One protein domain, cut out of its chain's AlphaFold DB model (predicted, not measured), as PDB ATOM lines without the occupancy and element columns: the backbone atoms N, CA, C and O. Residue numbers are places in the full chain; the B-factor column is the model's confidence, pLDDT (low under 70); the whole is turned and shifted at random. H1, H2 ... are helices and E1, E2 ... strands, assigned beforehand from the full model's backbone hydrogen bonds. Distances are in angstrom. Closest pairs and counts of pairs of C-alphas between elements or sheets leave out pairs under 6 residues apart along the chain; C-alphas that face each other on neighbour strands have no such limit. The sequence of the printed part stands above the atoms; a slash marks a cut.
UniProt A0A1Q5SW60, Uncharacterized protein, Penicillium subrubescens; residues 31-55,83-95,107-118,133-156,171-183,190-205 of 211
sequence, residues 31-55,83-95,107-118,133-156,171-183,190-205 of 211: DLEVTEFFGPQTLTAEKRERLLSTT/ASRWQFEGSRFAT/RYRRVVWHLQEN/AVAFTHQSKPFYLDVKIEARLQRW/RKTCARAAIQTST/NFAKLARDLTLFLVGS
ATOM      1  N   ASP A  31      53.937  44.071  48.448       74.62
ATOM      2  CA  ASP A  31      53.871  43.286  47.194       74.62
ATOM      3  C   ASP A  31      52.681  42.314  47.194       74.62
ATOM      4  O   ASP A  31      52.746  41.228  46.628       74.62
ATOM      5  N   LEU A  32      51.581  42.696  47.849       82.69
ATOM      6  CA  LEU A  32      50.310  42.017  47.712       82.69
ATOM      7  C   LEU A  32      49.749  42.278  46.313       82.69
ATOM      8  O   LEU A  32      49.413  43.423  45.970       82.69
ATOM      9  N   GLU A  33      49.613  41.207  45.544       86.25
ATOM     10  CA  GLU A  33      49.046  41.229  44.206       86.25
ATOM     11  C   GLU A  33      48.179  39.994  43.950       86.25
ATOM     12  O   GLU A  33      48.490  38.873  44.343       86.25
ATOM     13  N   VAL A  34      47.048  40.213  43.289       85.06
ATOM     14  CA  VAL A  34      46.208  39.150  42.755       85.06
ATOM     15  C   VAL A  34      46.877  38.581  41.513       85.06
ATOM     16  O   VAL A  34      47.133  39.300  40.546       85.06
ATOM     17  N   THR A  35      47.106  37.274  41.525       84.31
ATOM     18  CA  THR A  35      47.698  36.568  40.389       84.31
ATOM     19  C   THR A  35      46.705  36.410  39.235       84.31
ATOM     20  O   THR A  35      45.509  36.668  39.354       84.31
ATOM     21  N   GLU A  36      47.196  35.945  38.091       82.06
ATOM     22  CA  GLU A  36      46.338  35.518  36.980       82.06
ATOM     23  C   GLU A  36      45.503  34.264  37.296       82.06
ATOM     24  O   GLU A  36      44.516  33.992  36.611       82.06
ATOM     25  N   PHE A  37      45.852  33.529  38.356       82.00
ATOM     26  CA  PHE A  37      45.132  32.344  38.801       82.00
ATOM     27  C   PHE A  37      43.950  32.746  39.688       82.00
ATOM     28  O   PHE A  37      44.037  32.850  40.913       82.00
ATOM     29  N   PHE A  38      42.816  32.985  39.042       83.19
ATOM     30  CA  PHE A  38      41.527  33.183  39.688       83.19
ATOM     31  C   PHE A  38      40.442  32.506  38.859       83.19
ATOM     32  O   PHE A  38      40.570  32.367  37.640       83.19
ATOM     33  N   GLY A  39      39.368  32.086  39.518       76.75
ATOM     34  CA  GLY A  39      38.314  31.349  38.852       76.75
ATOM     35  C   GLY A  39      36.959  31.462  39.543       76.75
ATOM     36  O   GLY A  39      36.897  31.712  40.749       76.75
ATOM     37  N   PRO A  40      35.877  31.248  38.782       76.69
ATOM     38  CA  PRO A  40      35.861  31.105  37.320       76.69
ATOM     39  C   PRO A  40      36.059  32.456  36.597       76.69
ATOM     40  O   PRO A  40      35.619  33.497  37.086       76.69
ATOM     41  N   GLN A  41      36.754  32.440  35.451       80.75
ATOM     42  CA  GLN A  41      36.914  33.620  34.577       80.75
ATOM     43  C   GLN A  41      35.701  33.792  33.665       80.75
ATOM     44  O   GLN A  41      35.168  34.888  33.543       80.75
ATOM     45  N   THR A  42      35.219  32.684  33.108       76.62
ATOM     46  CA  THR A  42      33.954  32.620  32.384       76.62
ATOM     47  C   THR A  42      33.285  31.305  32.733       76.62
ATOM     48  O   THR A  42      33.891  30.243  32.601       76.62
ATOM     49  N   LEU A  43      32.038  31.372  33.180       72.81
ATOM     50  CA  LEU A  43      31.199  30.210  33.425       72.81
ATOM     51  C   LEU A  43      29.798  30.513  32.910       72.81
ATOM     52  O   LEU A  43      29.178  31.493  33.313       72.81
ATOM     53  N   THR A  44      29.306  29.676  32.004       68.94
ATOM     54  CA  THR A  44      28.008  29.874  31.355       68.94
ATOM     55  C   THR A  44      27.146  28.650  31.594       68.94
ATOM     56  O   THR A  44      27.576  27.530  31.332       68.94
ATOM     57  N   ALA A  45      25.916  28.865  32.054       66.31
ATOM     58  CA  ALA A  45      24.953  27.790  32.228       66.31
ATOM     59  C   ALA A  45      24.469  27.237  30.882       66.31
ATOM     60  O   ALA A  45      24.386  27.950  29.868       66.31
ATOM     61  N   GLU A  46      24.067  25.970  30.897       63.81
ATOM     62  CA  GLU A  46      23.344  25.366  29.788       63.81
ATOM     63  C   GLU A  46      21.992  26.066  29.580       63.81
ATOM     64  O   GLU A  46      21.298  26.434  30.532       63.81
ATOM     65  N   LYS A  47      21.621  26.275  28.312       57.22
ATOM     66  CA  LYS A  47      20.336  26.877  27.954       57.22
ATOM     67  C   LYS A  47      19.232  25.855  28.213       57.22
ATOM     68  O   LYS A  47      19.151  24.860  27.501       57.22
ATOM     69  N   ARG A  48      18.344  26.117  29.172       56.69
ATOM     70  CA  ARG A  48      17.182  25.251  29.421       56.69
ATOM     71  C   ARG A  48      15.919  25.881  28.859       56.69
ATOM     72  O   ARG A  48      15.512  26.945  29.325       56.69
ATOM     73  N   GLU A  49      15.306  25.224  27.879       54.88
ATOM     74  CA  GLU A  49      14.034  25.649  27.292       54.88
ATOM     75  C   GLU A  49      12.852  24.896  27.919       54.88
ATOM     76  O   GLU A  49      12.903  23.678  28.094       54.88
ATOM     77  N   ARG A  50      11.780  25.607  28.285       50.78
ATOM     78  CA  ARG A  50      10.503  25.010  28.705       50.78
ATOM     79  C   ARG A  50       9.344  25.653  27.958       50.78
ATOM     80  O   ARG A  50       9.268  26.874  27.861       50.78
ATOM     81  N   LEU A  51       8.431  24.823  27.467       51.62
ATOM     82  CA  LEU A  51       7.143  25.246  26.927       51.62
ATOM     83  C   LEU A  51       6.126  25.296  28.068       51.62
ATOM     84  O   LEU A  51       5.968  24.328  28.808       51.62
ATOM     85  N   LEU A  52       5.447  26.426  28.214       47.34
ATOM     86  CA  LEU A  52       4.395  26.631  29.205       47.34
ATOM     87  C   LEU A  52       3.103  26.956  28.463       47.34
ATOM     88  O   LEU A  52       2.990  27.998  27.816       47.34
ATOM     89  N   SER A  53       2.138  26.045  28.554       50.38
ATOM     90  CA  SER A  53       0.767  26.244  28.096       50.38
ATOM     91  C   SER A  53      -0.073  26.776  29.256       50.38
ATOM     92  O   SER A  53      -0.277  26.070  30.242       50.38
ATOM     93  N   THR A  54      -0.556  28.013  29.164       48.34
ATOM     94  CA  THR A  54      -1.510  28.574  30.133       48.34
ATOM     95  C   THR A  54      -2.880  28.673  29.485       48.34
ATOM     96  O   THR A  54      -3.014  29.329  28.452       48.34
ATOM     97  N   THR A  55      -3.886  28.061  30.104       44.84
ATOM     98  CA  THR A  55      -5.293  28.180  29.705       44.84
ATOM     99  C   THR A  55      -6.019  29.019  30.747       44.84
ATOM    100  O   THR A  55      -6.052  28.657  31.921       44.84
ATOM    101  N   ALA A  83      13.469  30.347  27.778       52.94
ATOM    102  CA  ALA A  83      14.870  29.929  27.826       52.94
ATOM    103  C   ALA A  83      15.589  30.548  29.035       52.94
ATOM    104  O   ALA A  83      15.675  31.771  29.137       52.94
ATOM    105  N   SER A  84      16.145  29.720  29.922       56.06
ATOM    106  CA  SER A  84      17.004  30.169  31.027       56.06
ATOM    107  C   SER A  84      18.479  29.997  30.667       56.06
ATOM    108  O   SER A  84      18.869  28.943  30.166       56.06
ATOM    109  N   ARG A  85      19.287  31.036  30.907       65.12
ATOM    110  CA  ARG A  85      20.751  31.010  30.813       65.12
ATOM    111  C   ARG A  85      21.311  32.033  31.795       65.12
ATOM    112  O   ARG A  85      20.876  33.181  31.767       65.12
ATOM    113  N   TRP A  86      22.257  31.630  32.633       68.88
ATOM    114  CA  TRP A  86      23.065  32.571  33.406       68.88
ATOM    115  C   TRP A  86      24.515  32.549  32.924       68.88
ATOM    116  O   TRP A  86      24.977  31.562  32.344       68.88
ATOM    117  N   GLN A  87      25.211  33.657  33.129       72.88
ATOM    118  CA  GLN A  87      26.617  33.841  32.795       72.88
ATOM    119  C   GLN A  87      27.322  34.505  33.974       72.88
ATOM    120  O   GLN A  87      26.826  35.481  34.530       72.88
ATOM    121  N   PHE A  88      28.472  33.965  34.353       78.75
ATOM    122  CA  PHE A  88      29.313  34.453  35.430       78.75
ATOM    123  C   PHE A  88      30.703  34.772  34.877       78.75
ATOM    124  O   PHE A  88      31.397  33.886  34.376       78.75
ATOM    125  N   GLU A  89      31.095  36.042  34.936       83.25
ATOM    126  CA  GLU A  89      32.321  36.554  34.319       83.25
ATOM    127  C   GLU A  89      33.209  37.241  35.354       83.25
ATOM    128  O   GLU A  89      32.746  38.104  36.096       83.25
ATOM    129  N   GLY A  90      34.482  36.857  35.411       83.44
ATOM    130  CA  GLY A  90      35.481  37.369  36.341       83.44
ATOM    131  C   GLY A  90      36.527  38.235  35.647       83.44
ATOM    132  O   GLY A  90      37.125  37.830  34.657       83.44
ATOM    133  N   SER A  91      36.813  39.405  36.211       86.38
ATOM    134  CA  SER A  91      37.840  40.330  35.726       86.38
ATOM    135  C   SER A  91      38.720  40.836  36.864       86.38
ATOM    136  O   SER A  91      38.230  41.151  37.950       86.38
ATOM    137  N   ARG A  92      40.028  40.965  36.611       86.56
ATOM    138  CA  ARG A  92      40.996  41.539  37.558       86.56
ATOM    139  C   ARG A  92      41.380  42.963  37.163       86.56
ATOM    140  O   ARG A  92      41.618  43.248  35.993       86.56
ATOM    141  N   PHE A  93      41.505  43.844  38.149       84.25
ATOM    142  CA  PHE A  93      41.822  45.255  37.949       84.25
ATOM    143  C   PHE A  93      43.082  45.655  38.713       84.25
ATOM    144  O   PHE A  93      43.239  45.350  39.904       84.25
ATOM    145  N   ALA A  94      43.962  46.368  38.010       81.75
ATOM    146  CA  ALA A  94      45.069  47.085  38.617       81.75
ATOM    147  C   ALA A  94      44.539  48.279  39.413       81.75
ATOM    148  O   ALA A  94      43.544  48.898  39.034       81.75
ATOM    149  N   THR A  95      45.196  48.590  40.526       71.06
ATOM    150  CA  THR A  95      44.907  49.809  41.273       71.06
ATOM    151  C   THR A  95      45.988  50.847  41.014       71.06
ATOM    152  O   THR A  95      47.173  50.580  41.206       71.06
ATOM    153  N   ARG A 107      49.685  47.288  40.356       77.88
ATOM    154  CA  ARG A 107      49.425  46.000  41.025       77.88
ATOM    155  C   ARG A 107      47.956  45.632  40.919       77.88
ATOM    156  O   ARG A 107      47.089  46.456  41.236       77.88
ATOM    157  N   TYR A 108      47.665  44.399  40.522       80.38
ATOM    158  CA  TYR A 108      46.297  43.884  40.527       80.38
ATOM    159  C   TYR A 108      45.838  43.653  41.964       80.38
ATOM    160  O   TYR A 108      46.406  42.841  42.683       80.38
ATOM    161  N   ARG A 109      44.824  44.395  42.420       84.50
ATOM    162  CA  ARG A 109      44.339  44.324  43.816       84.50
ATOM    163  C   ARG A 109      42.844  44.064  43.940       84.50
ATOM    164  O   ARG A 109      42.309  44.043  45.044       84.50
ATOM    165  N   ARG A 110      42.152  43.895  42.816       86.00
ATOM    166  CA  ARG A 110      40.704  43.698  42.786       86.00
ATOM    167  C   ARG A 110      40.343  42.637  41.761       86.00
ATOM    168  O   ARG A 110      40.772  42.740  40.618       86.00
ATOM    169  N   VAL A 111      39.506  41.687  42.166       85.56
ATOM    170  CA  VAL A 111      38.758  40.801  41.266       85.56
ATOM    171  C   VAL A 111      37.289  41.170  41.380       85.56
ATOM    172  O   VAL A 111      36.794  41.402  42.484       85.56
ATOM    173  N   VAL A 112      36.608  41.281  40.249       86.00
ATOM    174  CA  VAL A 112      35.171  41.534  40.173       86.00
ATOM    175  C   VAL A 112      34.550  40.404  39.384       86.00
ATOM    176  O   VAL A 112      35.016  40.105  38.289       86.00
ATOM    177  N   TRP A 113      33.490  39.818  39.934       84.06
ATOM    178  CA  TRP A 113      32.642  38.899  39.195       84.06
ATOM    179  C   TRP A 113      31.282  39.518  38.912       84.06
ATOM    180  O   TRP A 113      30.682  40.155  39.781       84.06
ATOM    181  N   HIS A 114      30.797  39.300  37.698       81.06
ATOM    182  CA  HIS A 114      29.491  39.715  37.223       81.06
ATOM    183  C   HIS A 114      28.639  38.478  36.952       81.06
ATOM    184  O   HIS A 114      28.977  37.680  36.085       81.06
ATOM    185  N   LEU A 115      27.540  38.334  37.695       77.00
ATOM    186  CA  LEU A 115      26.503  37.338  37.432       77.00
ATOM    187  C   LEU A 115      25.367  38.000  36.649       77.00
ATOM    188  O   LEU A 115      24.754  38.956  37.129       77.00
ATOM    189  N   GLN A 116      25.094  37.485  35.459       73.00
ATOM    190  CA  GLN A 116      23.963  37.859  34.625       73.00
ATOM    191  C   GLN A 116      23.001  36.674  34.540       73.00
ATOM    192  O   GLN A 116      23.382  35.605  34.077       73.00
ATOM    193  N   GLU A 117      21.752  36.868  34.953       67.19
ATOM    194  CA  GLU A 117      20.683  35.863  34.893       67.19
ATOM    195  C   GLU A 117      19.631  36.286  33.861       67.19
ATOM    196  O   GLU A 117      19.238  37.453  33.805       67.19
ATOM    197  N   ASN A 118      19.166  35.344  33.037       62.16
ATOM    198  CA  ASN A 118      18.049  35.576  32.123       62.16
ATOM    199  C   ASN A 118      16.689  35.471  32.851       62.16
ATOM    200  O   ASN A 118      16.552  34.835  33.891       62.16
ATOM    201  N   ALA A 133      37.546  30.973  43.497       83.62
ATOM    202  CA  ALA A 133      38.868  30.965  44.104       83.62
ATOM    203  C   ALA A 133      39.730  32.098  43.541       83.62
ATOM    204  O   ALA A 133      39.612  32.474  42.373       83.62
ATOM    205  N   VAL A 134      40.621  32.627  44.379       86.00
ATOM    206  CA  VAL A 134      41.601  33.657  44.012       86.00
ATOM    207  C   VAL A 134      42.932  33.306  44.649       86.00
ATOM    208  O   VAL A 134      42.977  32.987  45.836       86.00
ATOM    209  N   ALA A 135      44.008  33.405  43.873       85.19
ATOM    210  CA  ALA A 135      45.366  33.306  44.379       85.19
ATOM    211  C   ALA A 135      46.049  34.679  44.430       85.19
ATOM    212  O   ALA A 135      45.920  35.501  43.515       85.19
ATOM    213  N   PHE A 136      46.821  34.892  45.494       85.44
ATOM    214  CA  PHE A 136      47.534  36.134  45.776       85.44
ATOM    215  C   PHE A 136      49.022  35.846  45.988       85.44
ATOM    216  O   PHE A 136      49.374  34.862  46.636       85.44
ATOM    217  N   THR A 137      49.892  36.721  45.497       84.94
ATOM    218  CA  THR A 137      51.293  36.819  45.923       84.94
ATOM    219  C   THR A 137      51.388  37.810  47.076       84.94
ATOM    220  O   THR A 137      50.709  38.833  47.069       84.94
ATOM    221  N   HIS A 138      52.187  37.507  48.102       81.94
ATOM    222  CA  HIS A 138      52.396  38.393  49.253       81.94
ATOM    223  C   HIS A 138      53.765  38.134  49.908       81.94
ATOM    224  O   HIS A 138      54.271  37.015  49.876       81.94
ATOM    225  N   GLN A 139      54.368  39.143  50.553       80.25
ATOM    226  CA  GLN A 139      55.696  39.030  51.195       80.25
ATOM    227  C   GLN A 139      55.659  38.368  52.586       80.25
ATOM    228  O   GLN A 139      56.316  38.831  53.513       80.25
ATOM    229  N   SER A 140      54.836  37.338  52.797       71.62
ATOM    230  CA  SER A 140      54.653  36.729  54.131       71.62
ATOM    231  C   SER A 140      54.193  37.711  55.225       71.62
ATOM    232  O   SER A 140      54.289  37.413  56.413       71.62
ATOM    233  N   LYS A 141      53.615  38.849  54.829       79.12
ATOM    234  CA  LYS A 141      52.957  39.804  55.725       79.12
ATOM    235  C   LYS A 141      51.455  39.517  55.806       79.12
ATOM    236  O   LYS A 141      50.869  39.195  54.767       79.12
ATOM    237  N   PRO A 142      50.832  39.639  56.991       79.38
ATOM    238  CA  PRO A 142      49.386  39.550  57.122       79.38
ATOM    239  C   PRO A 142      48.676  40.607  56.277       79.38
ATOM    240  O   PRO A 142      49.149  41.737  56.149       79.38
ATOM    241  N   PHE A 143      47.521  40.255  55.721       81.62
ATOM    242  CA  PHE A 143      46.699  41.183  54.948       81.62
ATOM    243  C   PHE A 143      45.210  40.922  55.159       81.62
ATOM    244  O   PHE A 143      44.806  39.877  55.669       81.62
ATOM    245  N   TYR A 144      44.389  41.892  54.770       81.81
ATOM    246  CA  TYR A 144      42.937  41.767  54.809       81.81
ATOM    247  C   TYR A 144      42.393  41.476  53.416       81.81
ATOM    248  O   TYR A 144      42.792  42.111  52.439       81.81
ATOM    249  N   LEU A 145      41.451  40.541  53.348       82.44
ATOM    250  CA  LEU A 145      40.642  40.280  52.170       82.44
ATOM    251  C   LEU A 145      39.251  40.871  52.387       82.44
ATOM    252  O   LEU A 145      38.543  40.451  53.302       82.44
ATOM    253  N   ASP A 146      38.861  41.803  51.520       81.69
ATOM    254  CA  ASP A 146      37.518  42.378  51.494       81.69
ATOM    255  C   ASP A 146      36.710  41.750  50.354       81.69
ATOM    256  O   ASP A 146      36.946  42.022  49.176       81.69
ATOM    257  N   VAL A 147      35.730  40.919  50.709       79.69
ATOM    258  CA  VAL A 147      34.778  40.328  49.766       79.69
ATOM    259  C   VAL A 147      33.501  41.155  49.784       79.69
ATOM    260  O   VAL A 147      32.802  41.229  50.797       79.69
ATOM    261  N   LYS A 148      33.181  41.773  48.646       80.81
ATOM    262  CA  LYS A 148      31.975  42.582  48.474       80.81
ATOM    263  C   LYS A 148      31.026  41.909  47.496       80.81
ATOM    264  O   LYS A 148      31.349  41.772  46.320       80.81
ATOM    265  N   ILE A 149      29.838  41.559  47.974       74.50
ATOM    266  CA  ILE A 149      28.785  40.970  47.147       74.50
ATOM    267  C   ILE A 149      27.742  42.053  46.852       74.50
ATOM    268  O   ILE A 149      27.116  42.591  47.770       74.50
ATOM    269  N   GLU A 150      27.570  42.386  45.572       72.31
ATOM    270  CA  GLU A 150      26.519  43.284  45.084       72.31
ATOM    271  C   GLU A 150      25.581  42.523  44.139       72.31
ATOM    272  O   GLU A 150      25.954  42.212  43.013       72.31
ATOM    273  N   ALA A 151      24.348  42.262  44.573       60.38
ATOM    274  CA  ALA A 151      23.318  41.669  43.722       60.38
ATOM    275  C   ALA A 151      22.418  42.765  43.130       60.38
ATOM    276  O   ALA A 151      21.812  43.553  43.866       60.38
ATOM    277  N   ARG A 152      22.302  42.818  41.797       59.03
ATOM    278  CA  ARG A 152      21.376  43.716  41.087       59.03
ATOM    279  C   ARG A 152      20.382  42.887  40.279       59.03
ATOM    280  O   ARG A 152      20.671  42.489  39.161       59.03
ATOM    281  N   LEU A 153      19.196  42.656  40.841       53.94
ATOM    282  CA  LEU A 153      18.108  41.987  40.127       53.94
ATOM    283  C   LEU A 153      17.504  42.959  39.096       53.94
ATOM    284  O   LEU A 153      16.992  44.013  39.481       53.94
ATOM    285  N   GLN A 154      17.560  42.626  37.805       53.19
ATOM    286  CA  GLN A 154      17.178  43.534  36.710       53.19
ATOM    287  C   GLN A 154      15.670  43.855  36.624       53.19
ATOM    288  O   GLN A 154      15.297  44.836  35.985       53.19
ATOM    289  N   ARG A 155      14.779  43.102  37.285       58.62
ATOM    290  CA  ARG A 155      13.323  43.260  37.104       58.62
ATOM    291  C   ARG A 155      12.610  43.863  38.312       58.62
ATOM    292  O   ARG A 155      12.226  43.181  39.260       58.62
ATOM    293  N   TRP A 156      12.366  45.171  38.240       52.06
ATOM    294  CA  TRP A 156      11.474  45.891  39.158       52.06
ATOM    295  C   TRP A 156       9.986  45.720  38.782       52.06
ATOM    296  O   TRP A 156       9.125  45.719  39.659       52.06
ATOM    297  N   ARG A 171      21.308  45.645  49.749       54.53
ATOM    298  CA  ARG A 171      22.208  44.970  50.697       54.53
ATOM    299  C   ARG A 171      23.568  44.722  50.041       54.53
ATOM    300  O   ARG A 171      23.747  43.756  49.309       54.53
ATOM    301  N   LYS A 172      24.517  45.615  50.312       59.00
ATOM    302  CA  LYS A 172      25.945  45.349  50.132       59.00
ATOM    303  C   LYS A 172      26.392  44.531  51.331       59.00
ATOM    304  O   LYS A 172      26.405  45.050  52.444       59.00
ATOM    305  N   THR A 173      26.739  43.272  51.110       66.69
ATOM    306  CA  THR A 173      27.362  42.463  52.158       66.69
ATOM    307  C   THR A 173      28.862  42.555  51.963       66.69
ATOM    308  O   THR A 173      29.371  42.263  50.879       66.69
ATOM    309  N   CYS A 174      29.552  43.027  52.996       69.12
ATOM    310  CA  CYS A 174      31.003  43.031  53.055       69.12
ATOM    311  C   CYS A 174      31.422  41.968  54.065       69.12
ATOM    312  O   CYS A 174      30.957  41.995  55.205       69.12
ATOM    313  N   ALA A 175      32.280  41.048  53.648       76.31
ATOM    314  CA  ALA A 175      32.978  40.144  54.545       76.31
ATOM    315  C   ALA A 175      34.461  40.506  54.506       76.31
ATOM    316  O   ALA A 175      35.063  40.536  53.434       76.31
ATOM    317  N   ARG A 176      35.032  40.795  55.674       80.12
ATOM    318  CA  ARG A 176      36.463  41.034  55.834       80.12
ATOM    319  C   ARG A 176      37.081  39.846  56.552       80.12
ATOM    320  O   ARG A 176      36.645  39.508  57.650       80.12
ATOM    321  N   ALA A 177      38.104  39.254  55.956       77.88
ATOM    322  CA  ALA A 177      38.893  38.197  56.573       77.88
ATOM    323  C   ALA A 177      40.335  38.670  56.773       77.88
ATOM    324  O   ALA A 177      40.923  39.272  55.875       77.88
ATOM    325  N   ALA A 178      40.900  38.404  57.951       79.38
ATOM    326  CA  ALA A 178      42.324  38.589  58.204       79.38
ATOM    327  C   ALA A 178      43.069  37.315  57.790       79.38
ATOM    328  O   ALA A 178      42.783  36.236  58.307       79.38
ATOM    329  N   ILE A 179      44.018  37.442  56.868       78.38
ATOM    330  CA  ILE A 179      44.878  36.345  56.436       78.38
ATOM    331  C   ILE A 179      46.187  36.453  57.206       78.38
ATOM    332  O   ILE A 179      46.976  37.377  56.995       78.38
ATOM    333  N   GLN A 180      46.390  35.517  58.130       77.12
ATOM    334  CA  GLN A 180      47.659  35.354  58.827       77.12
ATOM    335  C   GLN A 180      48.607  34.524  57.973       77.12
ATOM    336  O   GLN A 180      48.194  33.606  57.264       77.12
ATOM    337  N   THR A 181      49.892  34.842  58.046       67.56
ATOM    338  CA  THR A 181      50.921  34.108  57.323       67.56
ATOM    339  C   THR A 181      51.488  33.031  58.236       67.56
ATOM    340  O   THR A 181      52.014  33.313  59.308       67.56
ATOM    341  N   SER A 182      51.344  31.768  57.840       60.81
ATOM    342  CA  SER A 182      52.060  30.674  58.489       60.81
ATOM    343  C   SER A 182      53.470  30.609  57.912       60.81
ATOM    344  O   SER A 182      53.629  30.494  56.696       60.81
ATOM    345  N   THR A 183      54.491  30.648  58.760       55.03
ATOM    346  CA  THR A 183      55.883  30.430  58.360       55.03
ATOM    347  C   THR A 183      56.021  29.010  57.807       55.03
ATOM    348  O   THR A 183      55.975  28.041  58.565       55.03
ATOM    349  N   ASN A 190      54.433  22.498  42.849       72.62
ATOM    350  CA  ASN A 190      53.172  22.063  42.261       72.62
ATOM    351  C   ASN A 190      52.057  23.107  42.361       72.62
ATOM    352  O   ASN A 190      50.971  22.856  41.840       72.62
ATOM    353  N   PHE A 191      52.292  24.279  42.961       70.69
ATOM    354  CA  PHE A 191      51.256  25.301  43.122       70.69
ATOM    355  C   PHE A 191      50.612  25.689  41.787       70.69
ATOM    356  O   PHE A 191      49.391  25.747  41.682       70.69
ATOM    357  N   ALA A 192      51.415  25.883  40.736       68.56
ATOM    358  CA  ALA A 192      50.898  26.219  39.411       68.56
ATOM    359  C   ALA A 192      50.026  25.099  38.817       68.56
ATOM    360  O   ALA A 192      49.050  25.379  38.122       68.56
ATOM    361  N   LYS A 193      50.355  23.833  39.102       75.75
ATOM    362  CA  LYS A 193      49.554  22.677  38.688       75.75
ATOM    363  C   LYS A 193      48.236  22.634  39.467       75.75
ATOM    364  O   LYS A 193      47.181  22.612  38.849       75.75
ATOM    365  N   LEU A 194      48.293  22.759  40.793       70.38
ATOM    366  CA  LEU A 194      47.115  22.828  41.665       70.38
ATOM    367  C   LEU A 194      46.181  23.987  41.291       70.38
ATOM    368  O   LEU A 194      44.971  23.805  41.213       70.38
ATOM    369  N   ALA A 195      46.725  25.171  41.011       67.00
ATOM    370  CA  ALA A 195      45.952  26.343  40.608       67.00
ATOM    371  C   ALA A 195      45.232  26.146  39.261       67.00
ATOM    372  O   ALA A 195      44.099  26.600  39.080       67.00
ATOM    373  N   ARG A 196      45.860  25.433  38.316       67.69
ATOM    374  CA  ARG A 196      45.229  25.059  37.041       67.69
ATOM    375  C   ARG A 196      44.146  24.000  37.244       67.69
ATOM    376  O   ARG A 196      43.046  24.164  36.721       67.69
ATOM    377  N   ASP A 197      44.421  22.984  38.056       70.56
ATOM    378  CA  ASP A 197      43.475  21.908  38.367       70.56
ATOM    379  C   ASP A 197      42.240  22.437  39.119       70.56
ATOM    380  O   ASP A 197      41.118  22.002  38.861       70.56
ATOM    381  N   LEU A 198      42.412  23.451  39.975       64.12
ATOM    382  CA  LEU A 198      41.306  24.153  40.632       64.12
ATOM    383  C   LEU A 198      40.340  24.769  39.620       64.12
ATOM    384  O   LEU A 198      39.132  24.654  39.791       64.12
ATOM    385  N   THR A 199      40.842  25.378  38.545       57.22
ATOM    386  CA  THR A 199      39.975  25.937  37.495       57.22
ATOM    387  C   THR A 199      39.101  24.849  36.866       57.22
ATOM    388  O   THR A 199      37.906  25.063  36.669       57.22
ATOM    389  N   LEU A 200      39.660  23.661  36.618       63.53
ATOM    390  CA  LEU A 200      38.909  22.519  36.089       63.53
ATOM    391  C   LEU A 200      37.887  21.986  37.100       63.53
ATOM    392  O   LEU A 200      36.756  21.691  36.724       63.53
ATOM    393  N   PHE A 201      38.242  21.918  38.383       62.53
ATOM    394  CA  PHE A 201      37.337  21.484  39.451       62.53
ATOM    395  C   PHE A 201      36.151  22.443  39.651       62.53
ATOM    396  O   PHE A 201      35.009  22.010  39.817       62.53
ATOM    397  N   LEU A 202      36.403  23.753  39.588       58.12
ATOM    398  CA  LEU A 202      35.371  24.786  39.711       58.12
ATOM    399  C   LEU A 202      34.399  24.796  38.521       58.12
ATOM    400  O   LEU A 202      33.252  25.201  38.678       58.12
ATOM    401  N   VAL A 203      34.840  24.340  37.344       58.50
ATOM    402  CA  VAL A 203      34.001  24.238  36.137       58.50
ATOM    403  C   VAL A 203      33.295  22.877  36.042       58.50
ATOM    404  O   VAL A 203      32.152  22.814  35.604       58.50
ATOM    405  N   GLY A 204      33.943  21.790  36.471       48.88
ATOM    406  CA  GLY A 204      33.444  20.414  36.339       48.88
ATOM    407  C   GLY A 204      32.532  19.918  37.467       48.88
ATOM    408  O   GLY A 204      32.006  18.815  37.376       48.88
ATOM    409  N   SER A 205      32.323  20.701  38.529       44.91
ATOM    410  CA  SER A 205      31.486  20.321  39.682       44.91
ATOM    411  C   SER A 205      29.982  20.578  39.494       44.91
ATOM    412  O   SER A 205      29.217  20.479  40.457       44.91
TER     413      SER A 205
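AT A GLANCE: This is residues 31 to 55, 83 to 95, 107 to 118, 133 to 156, 171 to 183 and 190 to 205 of the 211 residues of an uncharacterized protein of Penicillium subrubescens (UniProt A0A1Q5SW60). The body is a loose sandwich of two small sheets partly face to face, E2 E4 E5 and the pair E1 E6, with H1 packed on E1 on the side away from E5. The pair E7 E8 is a third small sheet, near E5 by E7, while residues 50 to 55 of E3 stick out as a long arm. The printed part has 103 residues with eight named strands and then one named helix, in the order E1 E2 E3 E4 E5 E6 E7 E8 H1; the class is mostly strand. The sheet of three has the order E2, E4, E5, and the three sheets are antiparallel. The whole is loose, with a radius of gyration of the C-alphas of 17.8 A, and only just elongated, with spans of 67 by 34 by 23 A.

IN THESE COORDINATES: E1 holds residues 33 to 39, 15.5 A long, from C-alpha 33 at (49.046, 41.229, 44.206). E2 is residues 42 to 44, and E3 is residues 48 to 55, 22.7 A, ending with C-alpha 55 at (-5.293, 28.180, 29.705). E4, residues 86 to 95, spans 28.9 A; E5, residues 107 to 117, spans 31.1 A. E6 is residues 133 to 137, E7 residues 143 to 149 at 19.5 A, and E8 residues 173 to 179 at 19.0 A. H1, residues 191 to 204, is 19.7 A long and ends with C-alpha 204 at (33.444, 20.414, 36.339).

HOW THE PARTS SIT: In the sheet E2 E4 E5, N 43 and O 88 are 2.9 A apart, and N 89 and O 114 are 2.9 A apart, within hydrogen-bond range. E1 runs on into E2 across a break of 2 residues, at 24 degrees. E1 and E6 are antiparallel neighbours, with N 35 and O 135 at 2.9 A. The two sheets of the sandwich, two sheets face to face, have best planes 40 degrees apart; the closest C-alphas of E1 and E5, those of Val 34 and Tyr 108, are 5.2 A apart. The closest C-alphas of E1 and H1, those of Gly 39 and Thr 199, are 5.8 A apart. H1 is only just not on the sheet E2 E4 E5, with 4 pairs of C-alphas within 10 A. In H1, 9 of 10 O i to N i+4 pairs are within hydrogen-bond range. E7 and E8 are antiparallel neighbours, with N 147 and O 175 at 2.8 A; E5 and E7 are near each other, with 9 pairs of C-alphas within 10 A. E3 pairs with no named strand, but its residues 48 to 49 pair antiparallel with residues 83 to 84.

THE WHOLE: The C-alphas farthest apart, those of Thr 55 and Thr 183, are 67.6 A apart. Five cuts leave C-alpha gaps of 20.3 A from 55 to 83, 5.9 A from 95 to 107, 24.5 A from 118 to 133, 15.8 A from 156 to 171 and 18.3 A from 183 to 190. The links printed whole, E1 to E2, E2 to E3 and E6 to E7, are tight. Mean pLDDT of the printed part is 71.2, and 42 residues are under 70, among them 44 to 55 and 198 to 205.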